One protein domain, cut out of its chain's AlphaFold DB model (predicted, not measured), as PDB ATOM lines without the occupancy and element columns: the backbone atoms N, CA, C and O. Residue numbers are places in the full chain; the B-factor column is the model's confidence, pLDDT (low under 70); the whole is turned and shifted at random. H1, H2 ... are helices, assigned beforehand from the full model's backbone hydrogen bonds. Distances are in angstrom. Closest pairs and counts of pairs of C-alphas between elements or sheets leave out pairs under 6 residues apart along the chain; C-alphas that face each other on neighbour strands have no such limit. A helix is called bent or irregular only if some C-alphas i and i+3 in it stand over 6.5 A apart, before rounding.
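Overview. This is residues 2 to 148 of the 149 residues of an uncharacterized protein of Campylobacter coli (UniProt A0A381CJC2). This is an elongated, loosely packed helical body: three long helices, H3, H5 and H7, make a splayed bundle, with H4 and the short H1 and H2 gathered about the end where H3 and H5 begin. The short H6 folds back on the last turns of H5 at the other end, and beyond it residues 110 to 119 of a long loop stick out and add to the length. The printed part has 147 residues with seven named helices, in the order H1 to H7, and no named strand, and its class is all helix. It is loose, with a radius of gyration of the C-alphas of 19.5 A and spans of 68 by 29 by 29 A.

Arrangement. Start with H1, residues 2 to 9, and H2, residues 15 to 20: this helical hairpin touches at a steep tilt of 41 degrees, with the closest C-alphas, those of Tyr 7 and Leu 15, 5.3 A apart. Go on to H3, residues 24 to 44; H1 is close to it but not clearly touching, the closest C-alphas being those of Phe 5 and Phe 30 at 7.8 A. H4, residues 60 to 73, forms a helical hairpin with H3, where the C-alphas of Ile 31 and Val 65 come closest at 6.4 A; the tilt of 37 degrees is only just steep. With residues 61 to 65 alone, H4 only just touches H2, with 3 pairs of C-alphas within 8 A, the closest being those of Lys 16 and Thr 64 at 7.2 A. Next comes the hub, H5, residues 76 to 98, which touches four helices. Its residues 77 to 81 touch residues 28 to 35 of H3 at a shallow tilt of 32 degrees, the same way, with the C-alphas of Gly 32 and Thr 77 closest at 6.5 A. Its residues 76 to 78 touch residues 66 to 70 of H4 at a steep tilt of 64 degrees, closest at the C-alphas of Asp 69 and Thr 77, 6.7 A apart. Its residues 93 to 97 touch H6, residues 123 to 130, in a helical hairpin, closest at the C-alphas of Leu 96 and Val 127, 6.3 A apart. H7, residues 132 to 147, touches H5 at a shallow tilt of 28 degrees, opposite ways, with the C-alphas of Ile 82 and Leu 138 closest at 6.6 A. Residues 133 to 137 of H7 touch residues 39 to 43 of H3, closest at the C-alphas of Val 43 and Asp 133, 5.6 A apart. Among the pairs that are apart are H1 and H5, and H4 and H6. In H1 to H7, every O i to N i+4 pair is within hydrogen-bond range.

Along the chain. Find C-alpha 2 at (212.221, 184.984, 170.627), where H1 begins. From C-alpha 24, H3 runs 29.2 A to C-alpha 44; it is neither bent nor irregular, but only just: C-alphas 41 and 44 are 6.2 A apart. H4 is 19.4 A long. Find C-alpha 76 at (208.376, 176.736, 191.063); from there H5 runs 33.5 A to C-alpha 98. H7 runs 22.1 A and ends at C-alpha 147, (216.555, 186.263, 200.887).

Size, cuts and confidence. The C-alphas farthest apart are those of Gly 21 and Glu 113, 68.5 A. The printed part has no cut. Look for the two long links at residues 45 to 59 and 99 to 122. The mean pLDDT of the printed part is 89.3, and residues 107 to 119 and residue 148 are under 70.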
ATOM      1  N   GLN A   2     210.907 184.524 171.132       86.75
ATOM      2  CA  GLN A   2     212.221 184.984 170.627       86.75
ATOM      3  C   GLN A   2     212.503 186.476 170.887       86.75
ATOM      4  O   GLN A   2     213.530 186.814 171.456       86.75
ATOM      5  N   GLN A   3     211.542 187.359 170.599       89.81
ATOM      6  CA  GLN A   3     211.676 188.795 170.879       89.81
ATOM      7  C   GLN A   3     211.831 189.121 172.380       89.81
ATOM      8  O   GLN A   3     212.569 190.030 172.739       89.81
ATOM      9  N   VAL A   4     211.168 188.371 173.272       92.19
ATOM     10  CA  VAL A   4     211.315 188.550 174.732       92.19
ATOM     11  C   VAL A   4     212.726 188.165 175.173       92.19
ATOM     12  O   VAL A   4     213.325 188.838 176.006       92.19
ATOM     13  N   PHE A   5     213.286 187.127 174.553       93.56
ATOM     14  CA  PHE A   5     214.664 186.712 174.779       93.56
ATOM     15  C   PHE A   5     215.674 187.745 174.260       93.56
ATOM     16  O   PHE A   5     216.693 187.981 174.892       93.56
ATOM     17  N   GLU A   6     215.383 188.445 173.164       93.44
ATOM     18  CA  GLU A   6     216.226 189.565 172.728       93.44
ATOM     19  C   GLU A   6     216.224 190.726 173.729       93.44
ATOM     20  O   GLU A   6     217.281 191.302 173.985       93.44
ATOM     21  N   TYR A   7     215.067 191.060 174.315       93.25
ATOM     22  CA  TYR A   7     215.004 192.050 175.397       93.25
ATOM     23  C   TYR A   7     215.805 191.595 176.615       93.25
ATOM     24  O   TYR A   7     216.502 192.403 177.226       93.25
ATOM     25  N   TYR A   8     215.754 190.299 176.928       95.44
ATOM     26  CA  TYR A   8     216.563 189.708 177.985       95.44
ATOM     27  C   TYR A   8     218.062 189.895 177.729       95.44
ATOM     28  O   TYR A   8     218.751 190.465 178.572       95.44
ATOM     29  N   LEU A   9     218.554 189.494 176.553       93.62
ATOM     30  CA  LEU A   9     219.973 189.592 176.188       93.62
ATOM     31  C   LEU A   9     220.487 191.037 176.157       93.62
ATOM     32  O   LEU A   9     221.640 191.297 176.483       93.62
ATOM     33  N   LYS A  10     219.634 191.992 175.774       92.38
ATOM     34  CA  LYS A  10     219.977 193.422 175.724       92.38
ATOM     35  C   LYS A  10     219.892 194.123 177.083       92.38
ATOM     36  O   LYS A  10     220.193 195.312 177.145       92.38
ATOM     37  N   ASN A  11     219.480 193.417 178.143       87.81
ATOM     38  CA  ASN A  11     219.132 194.005 179.440       87.81
ATOM     39  C   ASN A  11     218.151 195.186 179.282       87.81
ATOM     40  O   ASN A  11     218.338 196.274 179.827       87.81
ATOM     41  N   ASP A  12     217.139 194.983 178.441       91.81
ATOM     42  CA  ASP A  12     216.211 196.029 178.041       91.81
ATOM     43  C   ASP A  12     215.170 196.292 179.143       91.81
ATOM     44  O   ASP A  12     214.565 195.368 179.691       91.81
ATOM     45  N   SER A  13     214.898 197.568 179.420       90.38
ATOM     46  CA  SER A  13     213.844 198.011 180.342       90.38
ATOM     47  C   SER A  13     212.447 197.452 180.019       90.38
ATOM     48  O   SER A  13     211.612 197.327 180.918       90.38
ATOM     49  N   TYR A  14     212.188 197.075 178.762       92.00
ATOM     50  CA  TYR A  14     210.931 196.464 178.331       92.00
ATOM     51  C   TYR A  14     210.787 194.989 178.715       92.00
ATOM     52  O   TYR A  14     209.680 194.460 178.590       92.00
ATOM     53  N   LEU A  15     211.841 194.324 179.208       94.12
ATOM     54  CA  LEU A  15     211.829 192.895 179.543       94.12
ATOM     55  C   LEU A  15     210.619 192.516 180.403       94.12
ATOM     56  O   LEU A  15     209.877 191.604 180.051       94.12
ATOM     57  N   LYS A  16     210.368 193.254 181.488       92.56
ATOM     58  CA  LYS A  16     209.254 192.961 182.399       92.56
ATOM     59  C   LYS A  16     207.894 193.013 181.696       92.56
ATOM     60  O   LYS A  16     207.132 192.056 181.775       92.56
ATOM     61  N   GLY A  17     207.628 194.088 180.953       92.62
ATOM     62  CA  GLY A  17     206.378 194.232 180.200       92.62
ATOM     63  C   GLY A  17     206.235 193.189 179.086       92.62
ATOM     64  O   GLY A  17     205.131 192.738 178.790       92.62
ATOM     65  N   ALA A  18     207.351 192.763 178.493       94.00
ATOM     66  CA  ALA A  18     207.366 191.708 177.492       94.00
ATOM     67  C   ALA A  18     207.041 190.329 178.095       94.00
ATOM     68  O   ALA A  18     206.333 189.553 177.455       94.00
ATOM     69  N   ILE A  19     207.501 190.041 179.320       95.25
ATOM     70  CA  ILE A  19     207.126 188.827 180.060       95.25
ATOM     71  C   ILE A  19     205.646 188.888 180.472       95.25
ATOM     72  O   ILE A  19     204.930 187.914 180.258       95.25
ATOM     73  N   ASP A  20     205.161 190.031 180.977       93.75
ATOM     74  CA  ASP A  20     203.745 190.239 181.343       93.75
ATOM     75  C   ASP A  20     202.780 189.979 180.167       93.75
ATOM     76  O   ASP A  20     201.641 189.558 180.368       93.75
ATOM     77  N   GLY A  21     203.232 190.214 178.931       94.62
ATOM     78  CA  GLY A  21     202.458 189.961 177.714       94.62
ATOM     79  C   GLY A  21     202.388 188.492 177.275       94.62
ATOM     80  O   GLY A  21     201.632 188.176 176.352       94.62
ATOM     81  N   LEU A  22     203.161 187.590 177.887       95.81
ATOM     82  CA  LEU A  22     203.163 186.165 177.551       95.81
ATOM     83  C   LEU A  22     201.980 185.431 178.187       95.81
ATOM     84  O   LEU A  22     201.519 185.748 179.286       95.81
ATOM     85  N   LYS A  23     201.517 184.354 177.542       96.31
ATOM     86  CA  LYS A  23     200.616 183.411 178.215       96.31
ATOM     87  C   LYS A  23     201.368 182.701 179.338       96.31
ATOM     88  O   LYS A  23     202.558 182.427 179.232       96.31
ATOM     89  N   LYS A  24     200.639 182.270 180.368       94.56
ATOM     90  CA  LYS A  24     201.203 181.610 181.561       94.56
ATOM     91  C   LYS A  24     202.211 180.486 181.253       94.56
ATOM     92  O   LYS A  24     203.255 180.399 181.888       94.56
ATOM     93  N   HIS A  25     201.898 179.617 180.291       94.31
ATOM     94  CA  HIS A  25     202.782 178.509 179.905       94.31
ATOM     95  C   HIS A  25     204.006 178.977 179.103       94.31
ATOM     96  O   HIS A  25     205.079 178.408 179.263       94.31
ATOM     97  N   GLU A  26     203.868 180.027 178.289       96.31
ATOM     98  CA  GLU A  26     204.977 180.637 177.548       96.31
ATOM     99  C   GLU A  26     205.934 181.358 178.501       96.31
ATOM    100  O   GLU A  26     207.141 181.235 178.348       96.31
ATOM    101  N   ALA A  27     205.413 182.050 179.519       96.25
ATOM    102  CA  ALA A  27     206.226 182.683 180.556       96.25
ATOM    103  C   ALA A  27     207.046 181.649 181.348       96.25
ATOM    104  O   ALA A  27     208.246 181.828 181.526       96.25
ATOM    105  N   ARG A  28     206.434 180.524 181.747       95.56
ATOM    106  CA  ARG A  28     207.157 179.413 182.396       95.56
ATOM    107  C   ARG A  28     208.247 178.823 181.507       95.56
ATOM    108  O   ARG A  28     209.365 178.629 181.970       95.56
ATOM    109  N   ALA A  29     207.930 178.559 180.238       96.50
ATOM    110  CA  ALA A  29     208.911 178.058 179.279       96.50
ATOM    111  C   ALA A  29     210.054 179.063 179.064       96.50
ATOM    112  O   ALA A  29     211.216 178.677 178.999       96.50
ATOM    113  N   PHE A  30     209.737 180.356 179.004       97.62
ATOM    114  CA  PHE A  30     210.725 181.422 178.893       97.62
ATOM    115  C   PHE A  30     211.680 181.462 180.095       97.62
ATOM    116  O   PHE A  30     212.886 181.522 179.884       97.62
ATOM    117  N   ILE A  31     211.166 181.374 181.328       97.62
ATOM    118  CA  ILE A  31     211.998 181.324 182.543       97.62
ATOM    119  C   ILE A  31     212.944 180.122 182.500       97.62
ATOM    120  O   ILE A  31     214.136 180.284 182.737       97.62
ATOM    121  N   GLY A  32     212.432 178.936 182.148       97.50
ATOM    122  CA  GLY A  32     213.257 177.734 181.995       97.50
ATOM    123  C   GLY A  32     214.372 177.928 180.963       97.50
ATOM    124  O   GLY A  32     215.532 177.675 181.258       97.50
ATOM    125  N   ASN A  33     214.046 178.484 179.792       97.62
ATOM    126  CA  ASN A  33     215.039 178.766 178.751       97.62
ATOM    127  C   ASN A  33     216.107 179.774 179.203       97.62
ATOM    128  O   ASN A  33     217.263 179.643 178.817       97.62
ATOM    129  N   VAL A  34     215.728 180.784 179.991       98.12
ATOM    130  CA  VAL A  34     216.671 181.752 180.570       98.12
ATOM    131  C   VAL A  34     217.601 181.073 181.575       98.12
ATOM    132  O   VAL A  34     218.803 181.301 181.516       98.12
ATOM    133  N   LEU A  35     217.073 180.219 182.452       98.06
ATOM    134  CA  LEU A  35     217.877 179.470 183.421       98.06
ATOM    135  C   LEU A  35     218.889 178.551 182.729       98.06
ATOM    136  O   LEU A  35     220.073 178.615 183.043       98.06
ATOM    137  N   SER A  36     218.455 177.771 181.736       97.50
ATOM    138  CA  SER A  36     219.360 176.921 180.951       97.50
ATOM    139  C   SER A  36     220.394 177.736 180.168       97.50
ATOM    140  O   SER A  36     221.551 177.336 180.066       97.50
ATOM    141  N   TYR A  37     220.000 178.890 179.619       97.56
ATOM    142  CA  TYR A  37     220.929 179.787 178.935       97.56
ATOM    143  C   TYR A  37     221.993 180.337 179.885       97.56
ATOM    144  O   TYR A  37     223.171 180.299 179.542       97.56
ATOM    145  N   GLU A  38     221.600 180.833 181.059       97.44
ATOM    146  CA  GLU A  38     222.547 181.395 182.023       97.44
ATOM    147  C   GLU A  38     223.425 180.323 182.661       97.44
ATOM    148  O   GLU A  38     224.594 180.590 182.894       97.44
ATOM    149  N   TYR A  39     222.929 179.104 182.868       97.50
ATOM    150  CA  TYR A  39     223.779 177.988 183.286       97.50
ATOM    151  C   TYR A  39     224.905 177.753 182.281       97.50
ATOM    152  O   TYR A  39     226.078 177.840 182.621       97.50
ATOM    153  N   LYS A  40     224.559 177.593 181.003       97.31
ATOM    154  CA  LYS A  40     225.554 177.440 179.944       97.31
ATOM    155  C   LYS A  40     226.490 178.647 179.832       97.31
ATOM    156  O   LYS A  40     227.690 178.509 179.633       97.31
ATOM    157  N   ASN A  41     225.942 179.854 179.914       96.44
ATOM    158  CA  ASN A  41     226.712 181.075 179.739       96.44
ATOM    159  C   ASN A  41     227.661 181.346 180.912       96.44
ATOM    160  O   ASN A  41     228.809 181.710 180.681       96.44
ATOM    161  N   LEU A  42     227.186 181.210 182.147       95.88
ATOM    162  CA  LEU A  42     227.944 181.554 183.345       95.88
ATOM    163  C   LEU A  42     228.821 180.389 183.796       95.88
ATOM    164  O   LEU A  42     229.986 180.621 184.084       95.88
ATOM    165  N   VAL A  43     228.289 179.168 183.802       94.75
ATOM    166  CA  VAL A  43     228.974 177.978 184.319       94.75
ATOM    167  C   VAL A  43     229.790 177.311 183.211       94.75
ATOM    168  O   VAL A  43     231.008 177.411 183.215       94.75
ATOM    169  N   GLU A  44     229.149 176.721 182.195       93.44
ATOM    170  CA  GLU A  44     229.872 175.928 181.177       93.44
ATOM    171  C   GLU A  44     230.891 176.749 180.366       93.44
ATOM    172  O   GLU A  44     231.919 176.229 179.940       93.44
ATOM    173  N   ASN A  45     230.614 178.035 180.130       94.94
ATOM    174  CA  ASN A  45     231.510 178.922 179.386       94.94
ATOM    175  C   ASN A  45     232.452 179.747 180.290       94.94
ATOM    176  O   ASN A  45     233.128 180.639 179.769       94.94
ATOM    177  N   GLY A  46     232.462 179.525 181.611       90.94
ATOM    178  CA  GLY A  46     233.372 180.195 182.551       90.94
ATOM    179  C   GLY A  46     233.191 181.716 182.656       90.94
ATOM    180  O   GLY A  46     234.167 182.453 182.786       90.94
ATOM    181  N   ASN A  47     231.955 182.221 182.548       93.88
ATOM    182  CA  ASN A  47     231.660 183.659 182.695       93.88
ATOM    183  C   ASN A  47     231.056 184.023 184.059       93.88
ATOM    184  O   ASN A  47     230.581 185.155 184.235       93.88
ATOM    185  N   LEU A  48     231.030 183.088 185.009       93.81
ATOM    186  CA  LEU A  48     230.555 183.324 186.362       93.81
ATOM    187  C   LEU A  48     231.435 184.392 187.023       93.81
ATOM    188  O   LEU A  48     232.660 184.326 187.012       93.81
ATOM    189  N   LYS A  49     230.803 185.437 187.562       92.19
ATOM    190  CA  LYS A  49     231.509 186.541 188.222       92.19
ATOM    191  C   LYS A  49     231.244 186.503 189.711       92.19
ATOM    192  O   LYS A  49     230.086 186.568 190.126       92.19
ATOM    193  N   VAL A  50     232.315 186.505 190.490       90.12
ATOM    194  CA  VAL A  50     232.278 186.671 191.942       90.12
ATOM    195  C   VAL A  50     232.694 188.089 192.338       90.12
ATOM    196  O   VAL A  50     233.462 188.744 191.630       90.12
ATOM    197  N   ASP A  51     232.132 188.599 193.430       87.06
ATOM    198  CA  ASP A  51     232.536 189.871 194.033       87.06
ATOM    199  C   ASP A  51     233.784 189.715 194.930       87.06
ATOM    200  O   ASP A  51     234.334 188.626 195.088       87.06
ATOM    201  N   GLU A  52     234.225 190.811 195.559       83.62
ATOM    202  CA  GLU A  52     235.377 190.830 196.483       83.62
ATOM    203  C   GLU A  52     235.203 189.925 197.722       83.62
ATOM    204  O   GLU A  52     236.150 189.708 198.474       83.62
ATOM    205  N   GLN A  53     233.992 189.419 197.970       86.12
ATOM    206  CA  GLN A  53     233.652 188.521 199.074       86.12
ATOM    207  C   GLN A  53     233.421 187.086 198.587       86.12
ATOM    208  O   GLN A  53     232.836 186.296 199.330       86.12
ATOM    209  N   TYR A  54     233.840 186.764 197.357       80.75
ATOM    210  CA  TYR A  54     233.634 185.467 196.711       80.75
ATOM    211  C   TYR A  54     232.153 185.088 196.584       80.75
ATOM    212  O   TYR A  54     231.776 183.923 196.676       80.75
ATOM    213  N   LYS A  55     231.268 186.076 196.395       87.31
ATOM    214  CA  LYS A  55     229.846 185.827 196.123       87.31
ATOM    215  C   LYS A  55     229.543 186.047 194.658       87.31
ATOM    216  O   LYS A  55     229.790 187.121 194.114       87.31
ATOM    217  N   VAL A  56     228.903 185.060 194.046       92.75
ATOM    218  CA  VAL A  56     228.385 185.173 192.683       92.75
ATOM    219  C   VAL A  56     227.430 186.359 192.556       92.75
ATOM    220  O   VAL A  56     226.454 186.495 193.302       92.75
ATOM    221  N   THR A  57     227.685 187.193 191.553       90.75
ATOM    222  CA  THR A  57     226.809 188.294 191.153       90.75
ATOM    223  C   THR A  57     225.925 187.846 189.994       90.75
ATOM    224  O   THR A  57     226.380 187.746 188.855       90.75
ATOM    225  N   LEU A  58     224.642 187.597 190.272       93.81
ATOM    226  CA  LEU A  58     223.678 187.237 189.230       93.81
ATOM    227  C   LEU A  58     223.409 188.426 188.285       93.81
ATOM    228  O   LEU A  58     223.244 189.556 188.762       93.81
ATOM    229  N   PRO A  59     223.290 188.192 186.966       93.88
ATOM    230  CA  PRO A  59     222.914 189.230 186.012       93.88
ATOM    231  C   PRO A  59     221.582 189.929 186.379       93.88
ATOM    232  O   PRO A  59     220.618 189.257 186.760       93.88
ATOM    233  N   PRO A  60     221.461 191.266 186.246       93.44
ATOM    234  CA  PRO A  60     220.240 191.996 186.623       93.44
ATOM    235  C   PRO A  60     218.967 191.558 185.876       93.44
ATOM    236  O   PRO A  60     217.867 191.533 186.437       93.44
ATOM    237  N   ASN A  61     219.108 191.184 184.606       94.69
ATOM    238  CA  ASN A  61     218.038 190.616 183.788       94.69
ATOM    239  C   ASN A  61     217.612 189.230 184.306       94.69
ATOM    240  O   ASN A  61     216.413 188.965 184.374       94.69
ATOM    241  N   LEU A  62     218.551 188.372 184.730       96.56
ATOM    242  CA  LEU A  62     218.234 187.104 185.396       96.56
ATOM    243  C   LEU A  62     217.451 187.364 186.684       96.56
ATOM    244  O   LEU A  62     216.383 186.786 186.858       96.56
ATOM    245  N   ILE A  63     217.906 188.292 187.531       95.19
ATOM    246  CA  ILE A  63     217.187 188.686 188.756       95.19
ATOM    247  C   ILE A  63     215.741 189.085 188.431       95.19
ATOM    248  O   ILE A  63     214.816 188.579 189.061       95.19
ATOM    249  N   THR A  64     215.530 189.907 187.399       95.12
ATOM    250  CA  THR A  64     214.184 190.316 186.953       95.12
ATOM    251  C   THR A  64     213.302 189.113 186.590       95.12
ATOM    252  O   THR A  64     212.121 189.072 186.941       95.12
ATOM    253  N   VAL A  65     213.864 188.115 185.904       97.19
ATOM    254  CA  VAL A  65     213.154 186.880 185.528       97.19
ATOM    255  C   VAL A  65     212.833 186.021 186.756       97.19
ATOM    256  O   VAL A  65     211.723 185.501 186.861       97.19
ATOM    257  N   LEU A  66     213.756 185.904 187.713       96.88
ATOM    258  CA  LEU A  66     213.539 185.127 188.938       96.88
ATOM    259  C   LEU A  66     212.530 185.792 189.887       96.88
ATOM    260  O   LEU A  66     211.736 185.107 190.532       96.88
ATOM    261  N   GLU A  67     212.516 187.125 189.956       95.69
ATOM    262  CA  GLU A  67     211.483 187.878 190.676       95.69
ATOM    263  C   GLU A  67     210.095 187.639 190.072       95.69
ATOM    264  O   GLU A  67     209.117 187.479 190.809       95.69
ATOM    265  N   TYR A  68     210.010 187.565 188.741       95.38
ATOM    266  CA  TYR A  68     208.777 187.209 188.048       95.38
ATOM    267  C   TYR A  68     208.333 185.782 188.391       95.38
ATOM    268  O   TYR A  68     207.186 185.576 188.788       95.38
ATOM    269  N   ASP A  69     209.239 184.799 188.309       96.44
ATOM    270  CA  ASP A  69     208.943 183.406 188.679       96.44
ATOM    271  C   ASP A  69     208.417 183.303 190.115       96.44
ATOM    272  O   ASP A  69     207.413 182.646 190.394       96.44
ATOM    273  N   LYS A  70     209.050 184.027 191.037       93.44
ATOM    274  CA  LYS A  70     208.625 184.082 192.432       93.44
ATOM    275  C   LYS A  70     207.222 184.659 192.601       93.44
ATOM    276  O   LYS A  70     206.422 184.095 193.348       93.44
ATOM    277  N   LYS A  71     206.930 185.779 191.943       93.56
ATOM    278  CA  LYS A  71     205.656 186.492 192.086       93.56
ATOM    279  C   LYS A  71     204.490 185.738 191.449       93.56
ATOM    280  O   LYS A  71     203.406 185.707 192.027       93.56
ATOM    281  N   ASP A  72     204.696 185.154 190.272       95.00
ATOM    282  CA  ASP A  72     203.606 184.636 189.440       95.00
ATOM    283  C   ASP A  72     203.531 183.092 189.426       95.00
ATOM    284  O   ASP A  72     202.483 182.517 189.093       95.00
ATOM    285  N   PHE A  73     204.603 182.407 189.843       94.88
ATOM    286  CA  PHE A  73     204.700 180.941 189.911       94.88
ATOM    287  C   PHE A  73     205.252 180.402 191.235       94.88
ATOM    288  O   PHE A  73     205.591 179.222 191.296       94.88
ATOM    289  N   GLU A  74     205.330 181.227 192.281       94.44
ATOM    290  CA  GLU A  74     205.824 180.836 193.613       94.44
ATOM    291  C   GLU A  74     207.269 180.299 193.601       94.44
ATOM    292  O   GLU A  74     207.695 179.577 194.503       94.44
ATOM    293  N   GLY A  75     208.048 180.651 192.573       94.56
ATOM    294  CA  GLY A  75     209.424 180.180 192.411       94.56
ATOM    295  C   GLY A  75     209.517 178.714 191.975       94.56
ATOM    296  O   GLY A  75     210.539 178.069 192.219       94.56
ATOM    297  N   ALA A  76     208.438 178.148 191.420       96.19
ATOM    298  CA  ALA A  76     208.376 176.736 191.063       96.19
ATOM    299  C   ALA A  76     209.358 176.370 189.944       96.19
ATOM    300  O   ALA A  76     209.969 175.304 190.008       96.19
ATOM    301  N   THR A  77     209.541 177.236 188.941       96.50
ATOM    302  CA  THR A  77     210.470 176.949 187.843       96.50
ATOM    303  C   THR A  77     211.917 177.017 188.326       96.50
ATOM    304  O   THR A  77     212.679 176.095 188.045       96.50
ATOM    305  N   LEU A  78     212.278 178.026 189.128       97.50
ATOM    306  CA  LEU A  78     213.592 178.098 189.772       97.50
ATOM    307  C   LEU A  78     213.851 176.892 190.683       97.50
ATOM    308  O   LEU A  78     214.960 176.369 190.702       97.50
ATOM    309  N   LYS A  79     212.849 176.452 191.456       96.94
ATOM    310  CA  LYS A  79     212.996 175.278 192.325       96.94
ATOM    311  C   LYS A  79     213.332 174.033 191.512       96.94
ATOM    312  O   LYS A  79     214.302 173.378 191.853       96.94
ATOM    313  N   ASN A  80     212.554 173.734 190.475       97.44
ATOM    314  CA  ASN A  80     212.786 172.538 189.668       97.44
ATOM    315  C   ASN A  80     214.167 172.576 189.008       97.44
ATOM    316  O   ASN A  80     214.878 171.591 189.061       97.44
ATOM    317  N   PHE A  81     214.576 173.735 188.486       98.19
ATOM    318  CA  PHE A  81     215.909 173.895 187.911       98.19
ATOM    319  C   PHE A  81     217.035 173.632 188.926       98.19
ATOM    320  O   PHE A  81     217.999 172.955 188.599       98.19
ATOM    321  N   ILE A  82     216.919 174.151 190.158       98.12
ATOM    322  CA  ILE A  82     217.893 173.863 191.225       98.12
ATOM    323  C   ILE A  82     217.925 172.360 191.524       98.12
ATOM    324  O   ILE A  82     219.011 171.800 191.586       98.12
ATOM    325  N   ASP A  83     216.755 171.734 191.690       97.94
ATOM    326  CA  ASP A  83     216.646 170.309 192.019       97.94
ATOM    327  C   ASP A  83     217.279 169.433 190.907       97.94
ATOM    328  O   ASP A  83     217.980 168.468 191.211       97.94
ATOM    329  N   ASP A  84     217.074 169.791 189.632       98.00
ATOM    330  CA  ASP A  84     217.646 169.084 188.476       98.00
ATOM    331  C   ASP A  84     219.183 169.206 188.453       98.00
ATOM    332  O   ASP A  84     219.883 168.197 188.377       98.00
ATOM    333  N   VAL A  85     219.722 170.422 188.604       97.69
ATOM    334  CA  VAL A  85     221.180 170.656 188.593       97.69
ATOM    335  C   VAL A  85     221.868 170.053 189.824       97.69
ATOM    336  O   VAL A  85     222.997 169.587 189.726       97.69
ATOM    337  N   GLU A  86     221.213 170.016 190.990       97.88
ATOM    338  CA  GLU A  86     221.741 169.308 192.169       97.88
ATOM    339  C   GLU A  86     221.864 167.796 191.933       97.88
ATOM    340  O   GLU A  86     222.814 167.177 192.416       97.88
ATOM    341  N   CYS A  87     220.913 167.208 191.202       96.94
ATOM    342  CA  CYS A  87     220.965 165.799 190.827       96.94
ATOM    343  C   CYS A  87     222.142 165.533 189.884       96.94
ATOM    344  O   CYS A  87     222.955 164.659 190.168       96.94
ATOM    345  N   GLU A  88     222.274 166.332 188.820       95.88
ATOM    346  CA  GLU A  88     223.374 166.209 187.853       95.88
ATOM    347  C   GLU A  88     224.747 166.429 188.505       95.88
ATOM    348  O   GLU A  88     225.684 165.684 188.232       95.88
ATOM    349  N   LEU A  89     224.864 167.406 189.410       96.62
ATOM    350  CA  LEU A  89     226.095 167.649 190.166       96.62
ATOM    351  C   LEU A  89     226.489 166.434 191.012       96.62
ATOM    352  O   LEU A  89     227.662 166.080 191.056       96.62
ATOM    353  N   SER A  90     225.520 165.797 191.670       95.69
ATOM    354  CA  SER A  90     225.791 164.621 192.504       95.69
ATOM    355  C   SER A  90     226.316 163.454 191.663       95.69
ATOM    356  O   SER A  90     227.255 162.779 192.075       95.69
ATOM    357  N   ASP A  91     225.733 163.236 190.482       95.31
ATOM    358  CA  ASP A  91     226.189 162.201 189.551       95.31
ATOM    359  C   ASP A  91     227.602 162.515 189.035       95.31
ATOM    360  O   ASP A  91     228.466 161.639 189.025       95.31
ATOM    361  N   TRP A  92     227.875 163.777 188.690       94.00
ATOM    362  CA  TRP A  92     229.198 164.196 188.224       94.00
ATOM    363  C   TRP A  92     230.278 164.038 189.302       94.00
ATOM    364  O   TRP A  92     231.356 163.520 189.022       94.00
ATOM    365  N   GLU A  93     229.994 164.417 190.549       94.56
ATOM    366  CA  GLU A  93     230.922 164.226 191.670       94.56
ATOM    367  C   GLU A  93     231.265 162.741 191.873       94.56
ATOM    368  O   GLU A  93     232.433 162.413 192.066       94.56
ATOM    369  N   ILE A  94     230.281 161.838 191.777       94.75
ATOM    370  CA  ILE A  94     230.518 160.385 191.849       94.75
ATOM    371  C   ILE A  94     231.461 159.934 190.729       94.75
ATOM    372  O   ILE A  94     232.426 159.224 191.003       94.75
ATOM    373  N   GLU A  95     231.223 160.370 189.492       93.38
ATOM    374  CA  GLU A  95     232.076 160.011 188.353       93.38
ATOM    375  C   GLU A  95     233.518 160.517 188.518       93.38
ATOM    376  O   GLU A  95     234.461 159.803 188.171       93.38
ATOM    377  N   LEU A  96     233.700 161.719 189.074       93.25
ATOM    378  CA  LEU A  96     235.020 162.293 189.345       93.25
ATOM    379  C   LEU A  96     235.768 161.531 190.449       93.25
ATOM    380  O   LEU A  96     236.979 161.357 190.354       93.25
ATOM    381  N   TYR A  97     235.062 161.064 191.482       92.88
ATOM    382  CA  TYR A  97     235.651 160.240 192.541       92.88
ATOM    383  C   TYR A  97     235.974 158.811 192.090       92.88
ATOM    384  O   TYR A  97     236.934 158.224 192.590       92.88
ATOM    385  N   ASP A  98     235.182 158.246 191.177       92.25
ATOM    386  CA  ASP A  98     235.367 156.876 190.689       92.25
ATOM    387  C   ASP A  98     236.613 156.735 189.792       92.25
ATOM    388  O   ASP A  98     237.282 155.698 189.843       92.25
ATOM    389  N   ASP A  99     236.946 157.754 188.989       88.19
ATOM    390  CA  ASP A  99     238.132 157.758 188.114       88.19
ATOM    391  C   ASP A  99     238.744 159.170 187.953       88.19
ATOM    392  O   ASP A  99     238.638 159.788 186.889       88.19
ATOM    393  N   PRO A 100     239.405 159.712 188.995       81.75
ATOM    394  CA  PRO A 100     239.936 161.078 188.965       81.75
ATOM    395  C   PRO A 100     241.021 161.269 187.889       81.75
ATOM    396  O   PRO A 100     241.111 162.332 187.270       81.75
ATOM    397  N   HIS A 101     241.803 160.228 187.589       83.19
ATOM    398  CA  HIS A 101     242.855 160.271 186.567       83.19
ATOM    399  C   HIS A 101     242.308 160.432 185.150       83.19
ATOM    400  O   HIS A 101     242.882 161.169 184.347       83.19
ATOM    401  N   PHE A 102     241.183 159.785 184.824       80.75
ATOM    402  CA  PHE A 102     240.533 159.964 183.522       80.75
ATOM    403  C   PHE A 102     240.175 161.430 183.245       80.75
ATOM    404  O   PHE A 102     240.209 161.878 182.097       80.75
ATOM    405  N   TYR A 103     239.883 162.183 184.302       79.12
ATOM    406  CA  TYR A 103     239.542 163.597 184.241       79.12
ATOM    407  C   TYR A 103     240.743 164.536 184.457       79.12
ATOM    408  O   TYR A 103     240.565 165.753 184.463       79.12
ATOM    409  N   GLY A 104     241.964 163.999 184.547       76.38
ATOM    410  CA  GLY A 104     243.202 164.783 184.564       76.38
ATOM    411  C   GLY A 104     243.753 165.118 185.950       76.38
ATOM    412  O   GLY A 104     244.562 166.037 186.058       76.38
ATOM    413  N   TYR A 105     243.335 164.409 187.001       76.50
ATOM    414  CA  TYR A 105     244.080 164.397 188.260       76.50
ATOM    415  C   TYR A 105     245.348 163.549 188.087       76.50
ATOM    416  O   TYR A 105     245.249 162.341 187.891       76.50
ATOM    417  N   ASP A 106     246.531 164.157 188.158       72.88
ATOM    418  CA  ASP A 106     247.807 163.433 188.159       72.88
ATOM    419  C   ASP A 106     248.338 163.346 189.598       72.88
ATOM    420  O   ASP A 106     248.561 164.361 190.260       72.88
ATOM    421  N   GLU A 107     248.541 162.125 190.098       63.44
ATOM    422  CA  GLU A 107     249.034 161.868 191.462       63.44
ATOM    423  C   GLU A 107     250.588 161.927 191.505       63.44
ATOM    424  O   GLU A 107     251.231 162.045 192.559       63.44
ATOM    425  N   ASP A 108     251.198 161.940 190.318       58.91
ATOM    426  CA  ASP A 108     252.569 161.568 190.018       58.91
ATOM    427  C   ASP A 108     253.291 162.593 189.115       58.91
ATOM    428  O   ASP A 108     253.674 162.310 187.984       58.91
ATOM    429  N   GLU A 109     253.685 163.740 189.686       52.88
ATOM    430  CA  GLU A 109     255.052 164.236 189.440       52.88
ATOM    431  C   GLU A 109     256.050 163.318 190.177       52.88
ATOM    432  O   GLU A 109     256.669 163.677 191.179       52.88
ATOM    433  N   GLU A 110     256.176 162.070 189.724       53.38
ATOM    434  CA  GLU A 110     257.312 161.221 190.084       53.38
ATOM    435  C   GLU A 110     258.494 161.562 189.172       53.38
ATOM    436  O   GLU A 110     258.774 160.901 188.171       53.38
ATOM    437  N   GLY A 111     259.209 162.618 189.554       52.81
ATOM    438  CA  GLY A 111     260.587 162.830 189.136       52.81
ATOM    439  C   GLY A 111     260.886 164.261 188.741       52.81
ATOM    440  O   GLY A 111     260.803 164.574 187.565       52.81
ATOM    441  N   TYR A 112     261.325 165.074 189.701       46.50
ATOM    442  CA  TYR A 112     262.729 165.469 189.856       46.50
ATOM    443  C   TYR A 112     262.984 165.751 191.347       46.50
ATOM    444  O   TYR A 112     262.237 166.478 191.987       46.50
ATOM    445  N   GLU A 113     264.024 165.131 191.911       60.22
ATOM    446  CA  GLU A 113     264.599 165.551 193.192       60.22
ATOM    447  C   GLU A 113     265.206 166.952 193.006       60.22
ATOM    448  O   GLU A 113     266.284 167.056 192.426       60.22
ATOM    449  N   ASP A 114     264.506 168.012 193.406       53.31
ATOM    450  CA  ASP A 114     265.057 169.141 194.176       53.31
ATOM    451  C   ASP A 114     263.973 170.207 194.407       53.31
ATOM    452  O   ASP A 114     263.371 170.712 193.464       53.31
ATOM    453  N   ASP A 115     263.847 170.576 195.682       53.78
ATOM    454  CA  ASP A 115     263.370 171.854 196.214       53.78
ATOM    455  C   ASP A 115     261.859 172.206 196.231       53.78
ATOM    456  O   ASP A 115     261.228 172.494 195.224       53.78
ATOM    457  N   GLU A 116     261.391 172.357 197.480       54.41
ATOM    458  CA  GLU A 116     260.194 173.052 197.994       54.41
ATOM    459  C   GLU A 116     258.882 172.243 198.117       54.41
ATOM    460  O   GLU A 116     258.485 171.484 197.245       54.41
ATOM    461  N   ASP A 117     258.254 172.376 199.297       55.06
ATOM    462  CA  ASP A 117     256.964 171.803 199.720       55.06
ATOM    463  C   ASP A 117     255.816 172.272 198.796       55.06
ATOM    464  O   ASP A 117     254.975 173.085 199.193       55.06
ATOM    465  N   ASP A 118     255.747 171.769 197.566       59.53
ATOM    466  CA  ASP A 118     254.532 171.857 196.760       59.53
ATOM    467  C   ASP A 118     253.531 170.845 197.336       59.53
ATOM    468  O   ASP A 118     253.542 169.648 197.032       59.53
ATOM    469  N   GLU A 119     252.707 171.321 198.275       64.06
ATOM    470  CA  GLU A 119     251.625 170.556 198.891       64.06
ATOM    471  C   GLU A 119     250.698 170.041 197.778       64.06
ATOM    472  O   GLU A 119     249.931 170.796 197.179       64.06
ATOM    473  N   LYS A 120     250.830 168.750 197.446       71.69
ATOM    474  CA  LYS A 120     250.024 168.110 196.404       71.69
ATOM    475  C   LYS A 120     248.541 168.265 196.749       71.69
ATOM    476  O   LYS A 120     248.117 167.863 197.831       71.69
ATOM    477  N   MET A 121     247.770 168.817 195.811       81.94
ATOM    478  CA  MET A 121     246.317 168.937 195.926       81.94
ATOM    479  C   MET A 121     245.701 167.551 196.130       81.94
ATOM    480  O   MET A 121     246.006 166.620 195.389       81.94
ATOM    481  N   SER A 122     244.836 167.405 197.128       88.69
ATOM    482  CA  SER A 122     244.105 166.157 197.361       88.69
ATOM    483  C   SER A 122     243.018 165.929 196.304       88.69
ATOM    484  O   SER A 122     242.490 166.879 195.727       88.69
ATOM    485  N   VAL A 123     242.603 164.670 196.101       88.31
ATOM    486  CA  VAL A 123     241.452 164.339 195.236       88.31
ATOM    487  C   VAL A 123     240.204 165.134 195.643       88.31
ATOM    488  O   VAL A 123     239.505 165.642 194.779       88.31
ATOM    489  N   ASP A 124     239.942 165.311 196.942       90.69
ATOM    490  CA  ASP A 124     238.786 166.081 197.432       90.69
ATOM    491  C   ASP A 124     238.832 167.561 197.016       90.69
ATOM    492  O   ASP A 124     237.804 168.146 196.647       90.69
ATOM    493  N   GLU A 125     240.013 168.175 197.081       90.50
ATOM    494  CA  GLU A 125     240.230 169.554 196.641       90.50
ATOM    495  C   GLU A 125     240.093 169.670 195.127       90.50
ATOM    496  O   GLU A 125     239.413 170.574 194.648       90.50
ATOM    497  N   TRP A 126     240.650 168.713 194.386       92.06
ATOM    498  CA  TRP A 126     240.561 168.681 192.933       92.06
ATOM    499  C   TRP A 126     239.121 168.468 192.442       92.06
ATOM    500  O   TRP A 126     238.647 169.237 191.608       92.06
ATOM    501  N   VAL A 127     238.374 167.508 193.004       93.06
ATOM    502  CA  VAL A 127     236.947 167.300 192.683       93.06
ATOM    503  C   VAL A 127     236.150 168.565 192.995       93.06
ATOM    504  O   VAL A 127     235.315 168.987 192.196       93.06
ATOM    505  N   THR A 128     236.423 169.202 194.138       92.12
ATOM    506  CA  THR A 128     235.777 170.465 194.522       92.12
ATOM    507  C   THR A 128     236.070 171.590 193.534       92.12
ATOM    508  O   THR A 128     235.159 172.370 193.245       92.12
ATOM    509  N   ASP A 129     237.292 171.664 193.008       91.50
ATOM    510  CA  ASP A 129     237.693 172.631 191.985       91.50
ATOM    511  C   ASP A 129     236.939 172.400 190.665       91.50
ATOM    512  O   ASP A 129     236.343 173.342 190.135       91.50
ATOM    513  N   GLN A 130     236.840 171.146 190.202       93.06
ATOM    514  CA  GLN A 130     236.158 170.800 188.942       93.06
ATOM    515  C   GLN A 130     234.687 171.228 188.906       93.06
ATOM    516  O   GLN A 130     234.173 171.623 187.860       93.06
ATOM    517  N   VAL A 131     234.001 171.163 190.049       94.44
ATOM    518  CA  VAL A 131     232.566 171.473 190.148       94.44
ATOM    519  C   VAL A 131     232.277 172.822 190.816       94.44
ATOM    520  O   VAL A 131     231.120 173.134 191.127       94.44
ATOM    521  N   SER A 132     233.314 173.630 191.053       93.62
ATOM    522  CA  SER A 132     233.238 174.877 191.823       93.62
ATOM    523  C   SER A 132     232.222 175.867 191.249       93.62
ATOM    524  O   SER A 132     231.315 176.296 191.966       93.62
ATOM    525  N   ASP A 133     232.273 176.142 189.944       94.62
ATOM    526  CA  ASP A 133     231.351 177.072 189.276       94.62
ATOM    527  C   ASP A 133     229.881 176.619 189.370       94.62
ATOM    528  O   ASP A 133     228.977 177.442 189.563       94.62
ATOM    529  N   VAL A 134     229.613 175.307 189.287       96.56
ATOM    530  CA  VAL A 134     228.256 174.754 189.458       96.56
ATOM    531  C   VAL A 134     227.771 174.996 190.886       96.56
ATOM    532  O   VAL A 134     226.656 175.492 191.093       96.56
ATOM    533  N   ARG A 135     228.608 174.673 191.882       95.62
ATOM    534  CA  ARG A 135     228.295 174.855 193.308       95.62
ATOM    535  C   ARG A 135     228.044 176.326 193.637       95.62
ATOM    536  O   ARG A 135     227.047 176.644 194.298       95.62
ATOM    537  N   ASP A 136     228.882 177.219 193.129       95.62
ATOM    538  CA  ASP A 136     228.781 178.661 193.336       95.62
ATOM    539  C   ASP A 136     227.517 179.242 192.696       95.62
ATOM    540  O   ASP A 136     226.777 180.011 193.331       95.62
ATOM    541  N   PHE A 137     227.192 178.826 191.471       96.75
ATOM    542  CA  PHE A 137     225.954 179.231 190.811       96.75
ATOM    543  C   PHE A 137     224.710 178.729 191.562       96.75
ATOM    544  O   PHE A 137     223.799 179.515 191.853       96.75
ATOM    545  N   LEU A 138     224.681 177.454 191.963       96.94
ATOM    546  CA  LEU A 138     223.605 176.885 192.784       96.94
ATOM    547  C   LEU A 138     223.441 177.638 194.108       96.94
ATOM    548  O   LEU A 138     222.313 177.942 194.519       96.94
ATOM    549  N   TYR A 139     224.546 177.968 194.777       95.25
ATOM    550  CA  TYR A 139     224.524 178.745 196.011       95.25
ATOM    551  C   TYR A 139     223.889 180.122 195.790       95.25
ATOM    552  O   TYR A 139     223.016 180.536 196.565       95.25
ATOM    553  N   ALA A 140     224.246 180.809 194.704       95.56
ATOM    554  CA  ALA A 140     223.674 182.101 194.331       95.56
ATOM    555  C   ALA A 140     222.150 182.029 194.139       95.56
ATOM    556  O   ALA A 140     221.405 182.846 194.698       95.56
ATOM    557  N   LEU A 141     221.674 181.018 193.407       96.50
ATOM    558  CA  LEU A 141     220.250 180.792 193.149       96.50
ATOM    559  C   LEU A 141     219.472 180.463 194.434       96.50
ATOM    560  O   LEU A 141     218.402 181.030 194.692       96.50
ATOM    561  N   LYS A 142     220.022 179.600 195.297       94.94
ATOM    562  CA  LYS A 142     219.436 179.265 196.609       94.94
ATOM    563  C   LYS A 142     219.397 180.471 197.548       94.94
ATOM    564  O   LYS A 142     218.409 180.667 198.268       94.94
ATOM    565  N   ASN A 143     220.439 181.302 197.527       93.25
ATOM    566  CA  ASN A 143     220.509 182.535 198.306       93.25
ATOM    567  C   ASN A 143     219.438 183.533 197.847       93.25
ATOM    568  O   ASN A 143     218.692 184.057 198.677       93.25
ATOM    569  N   PHE A 144     219.285 183.733 196.531       92.25
ATOM    570  CA  PHE A 144     218.200 184.541 195.965       92.25
ATOM    571  C   PHE A 144     216.825 184.037 196.429       92.25
ATOM    572  O   PHE A 144     216.020 184.802 196.967       92.25
ATOM    573  N   LYS A 145     216.570 182.730 196.309       87.06
ATOM    574  CA  LYS A 145     215.302 182.111 196.728       87.06
ATOM    575  C   LYS A 145     214.994 182.357 198.212       87.06
ATOM    576  O   LYS A 145     213.835 182.602 198.563       87.06
ATOM    577  N   SER A 146     216.020 182.324 199.065       83.94
ATOM    578  CA  SER A 146     215.903 182.448 200.526       83.94
ATOM    579  C   SER A 146     215.768 183.891 201.024       83.94
ATOM    580  O   SER A 146     214.976 184.135 201.933       83.94
ATOM    581  N   LYS A 147     216.489 184.855 200.431       73.12
ATOM    582  CA  LYS A 147     216.555 186.263 200.887       73.12
ATOM    583  C   LYS A 147     215.242 187.039 200.824       73.12
ATOM    584  O   LYS A 147     215.111 188.059 201.486       73.12
ATOM    585  N   TYR A 148     214.283 186.574 200.036       56.53
ATOM    586  CA  TYR A 148     213.035 187.298 199.788       56.53
ATOM    587  C   TYR A 148     211.806 186.578 200.374       56.53
ATOM    588  O   TYR A 148     210.713 186.708 199.821       56.53
TER     589      TYR A 148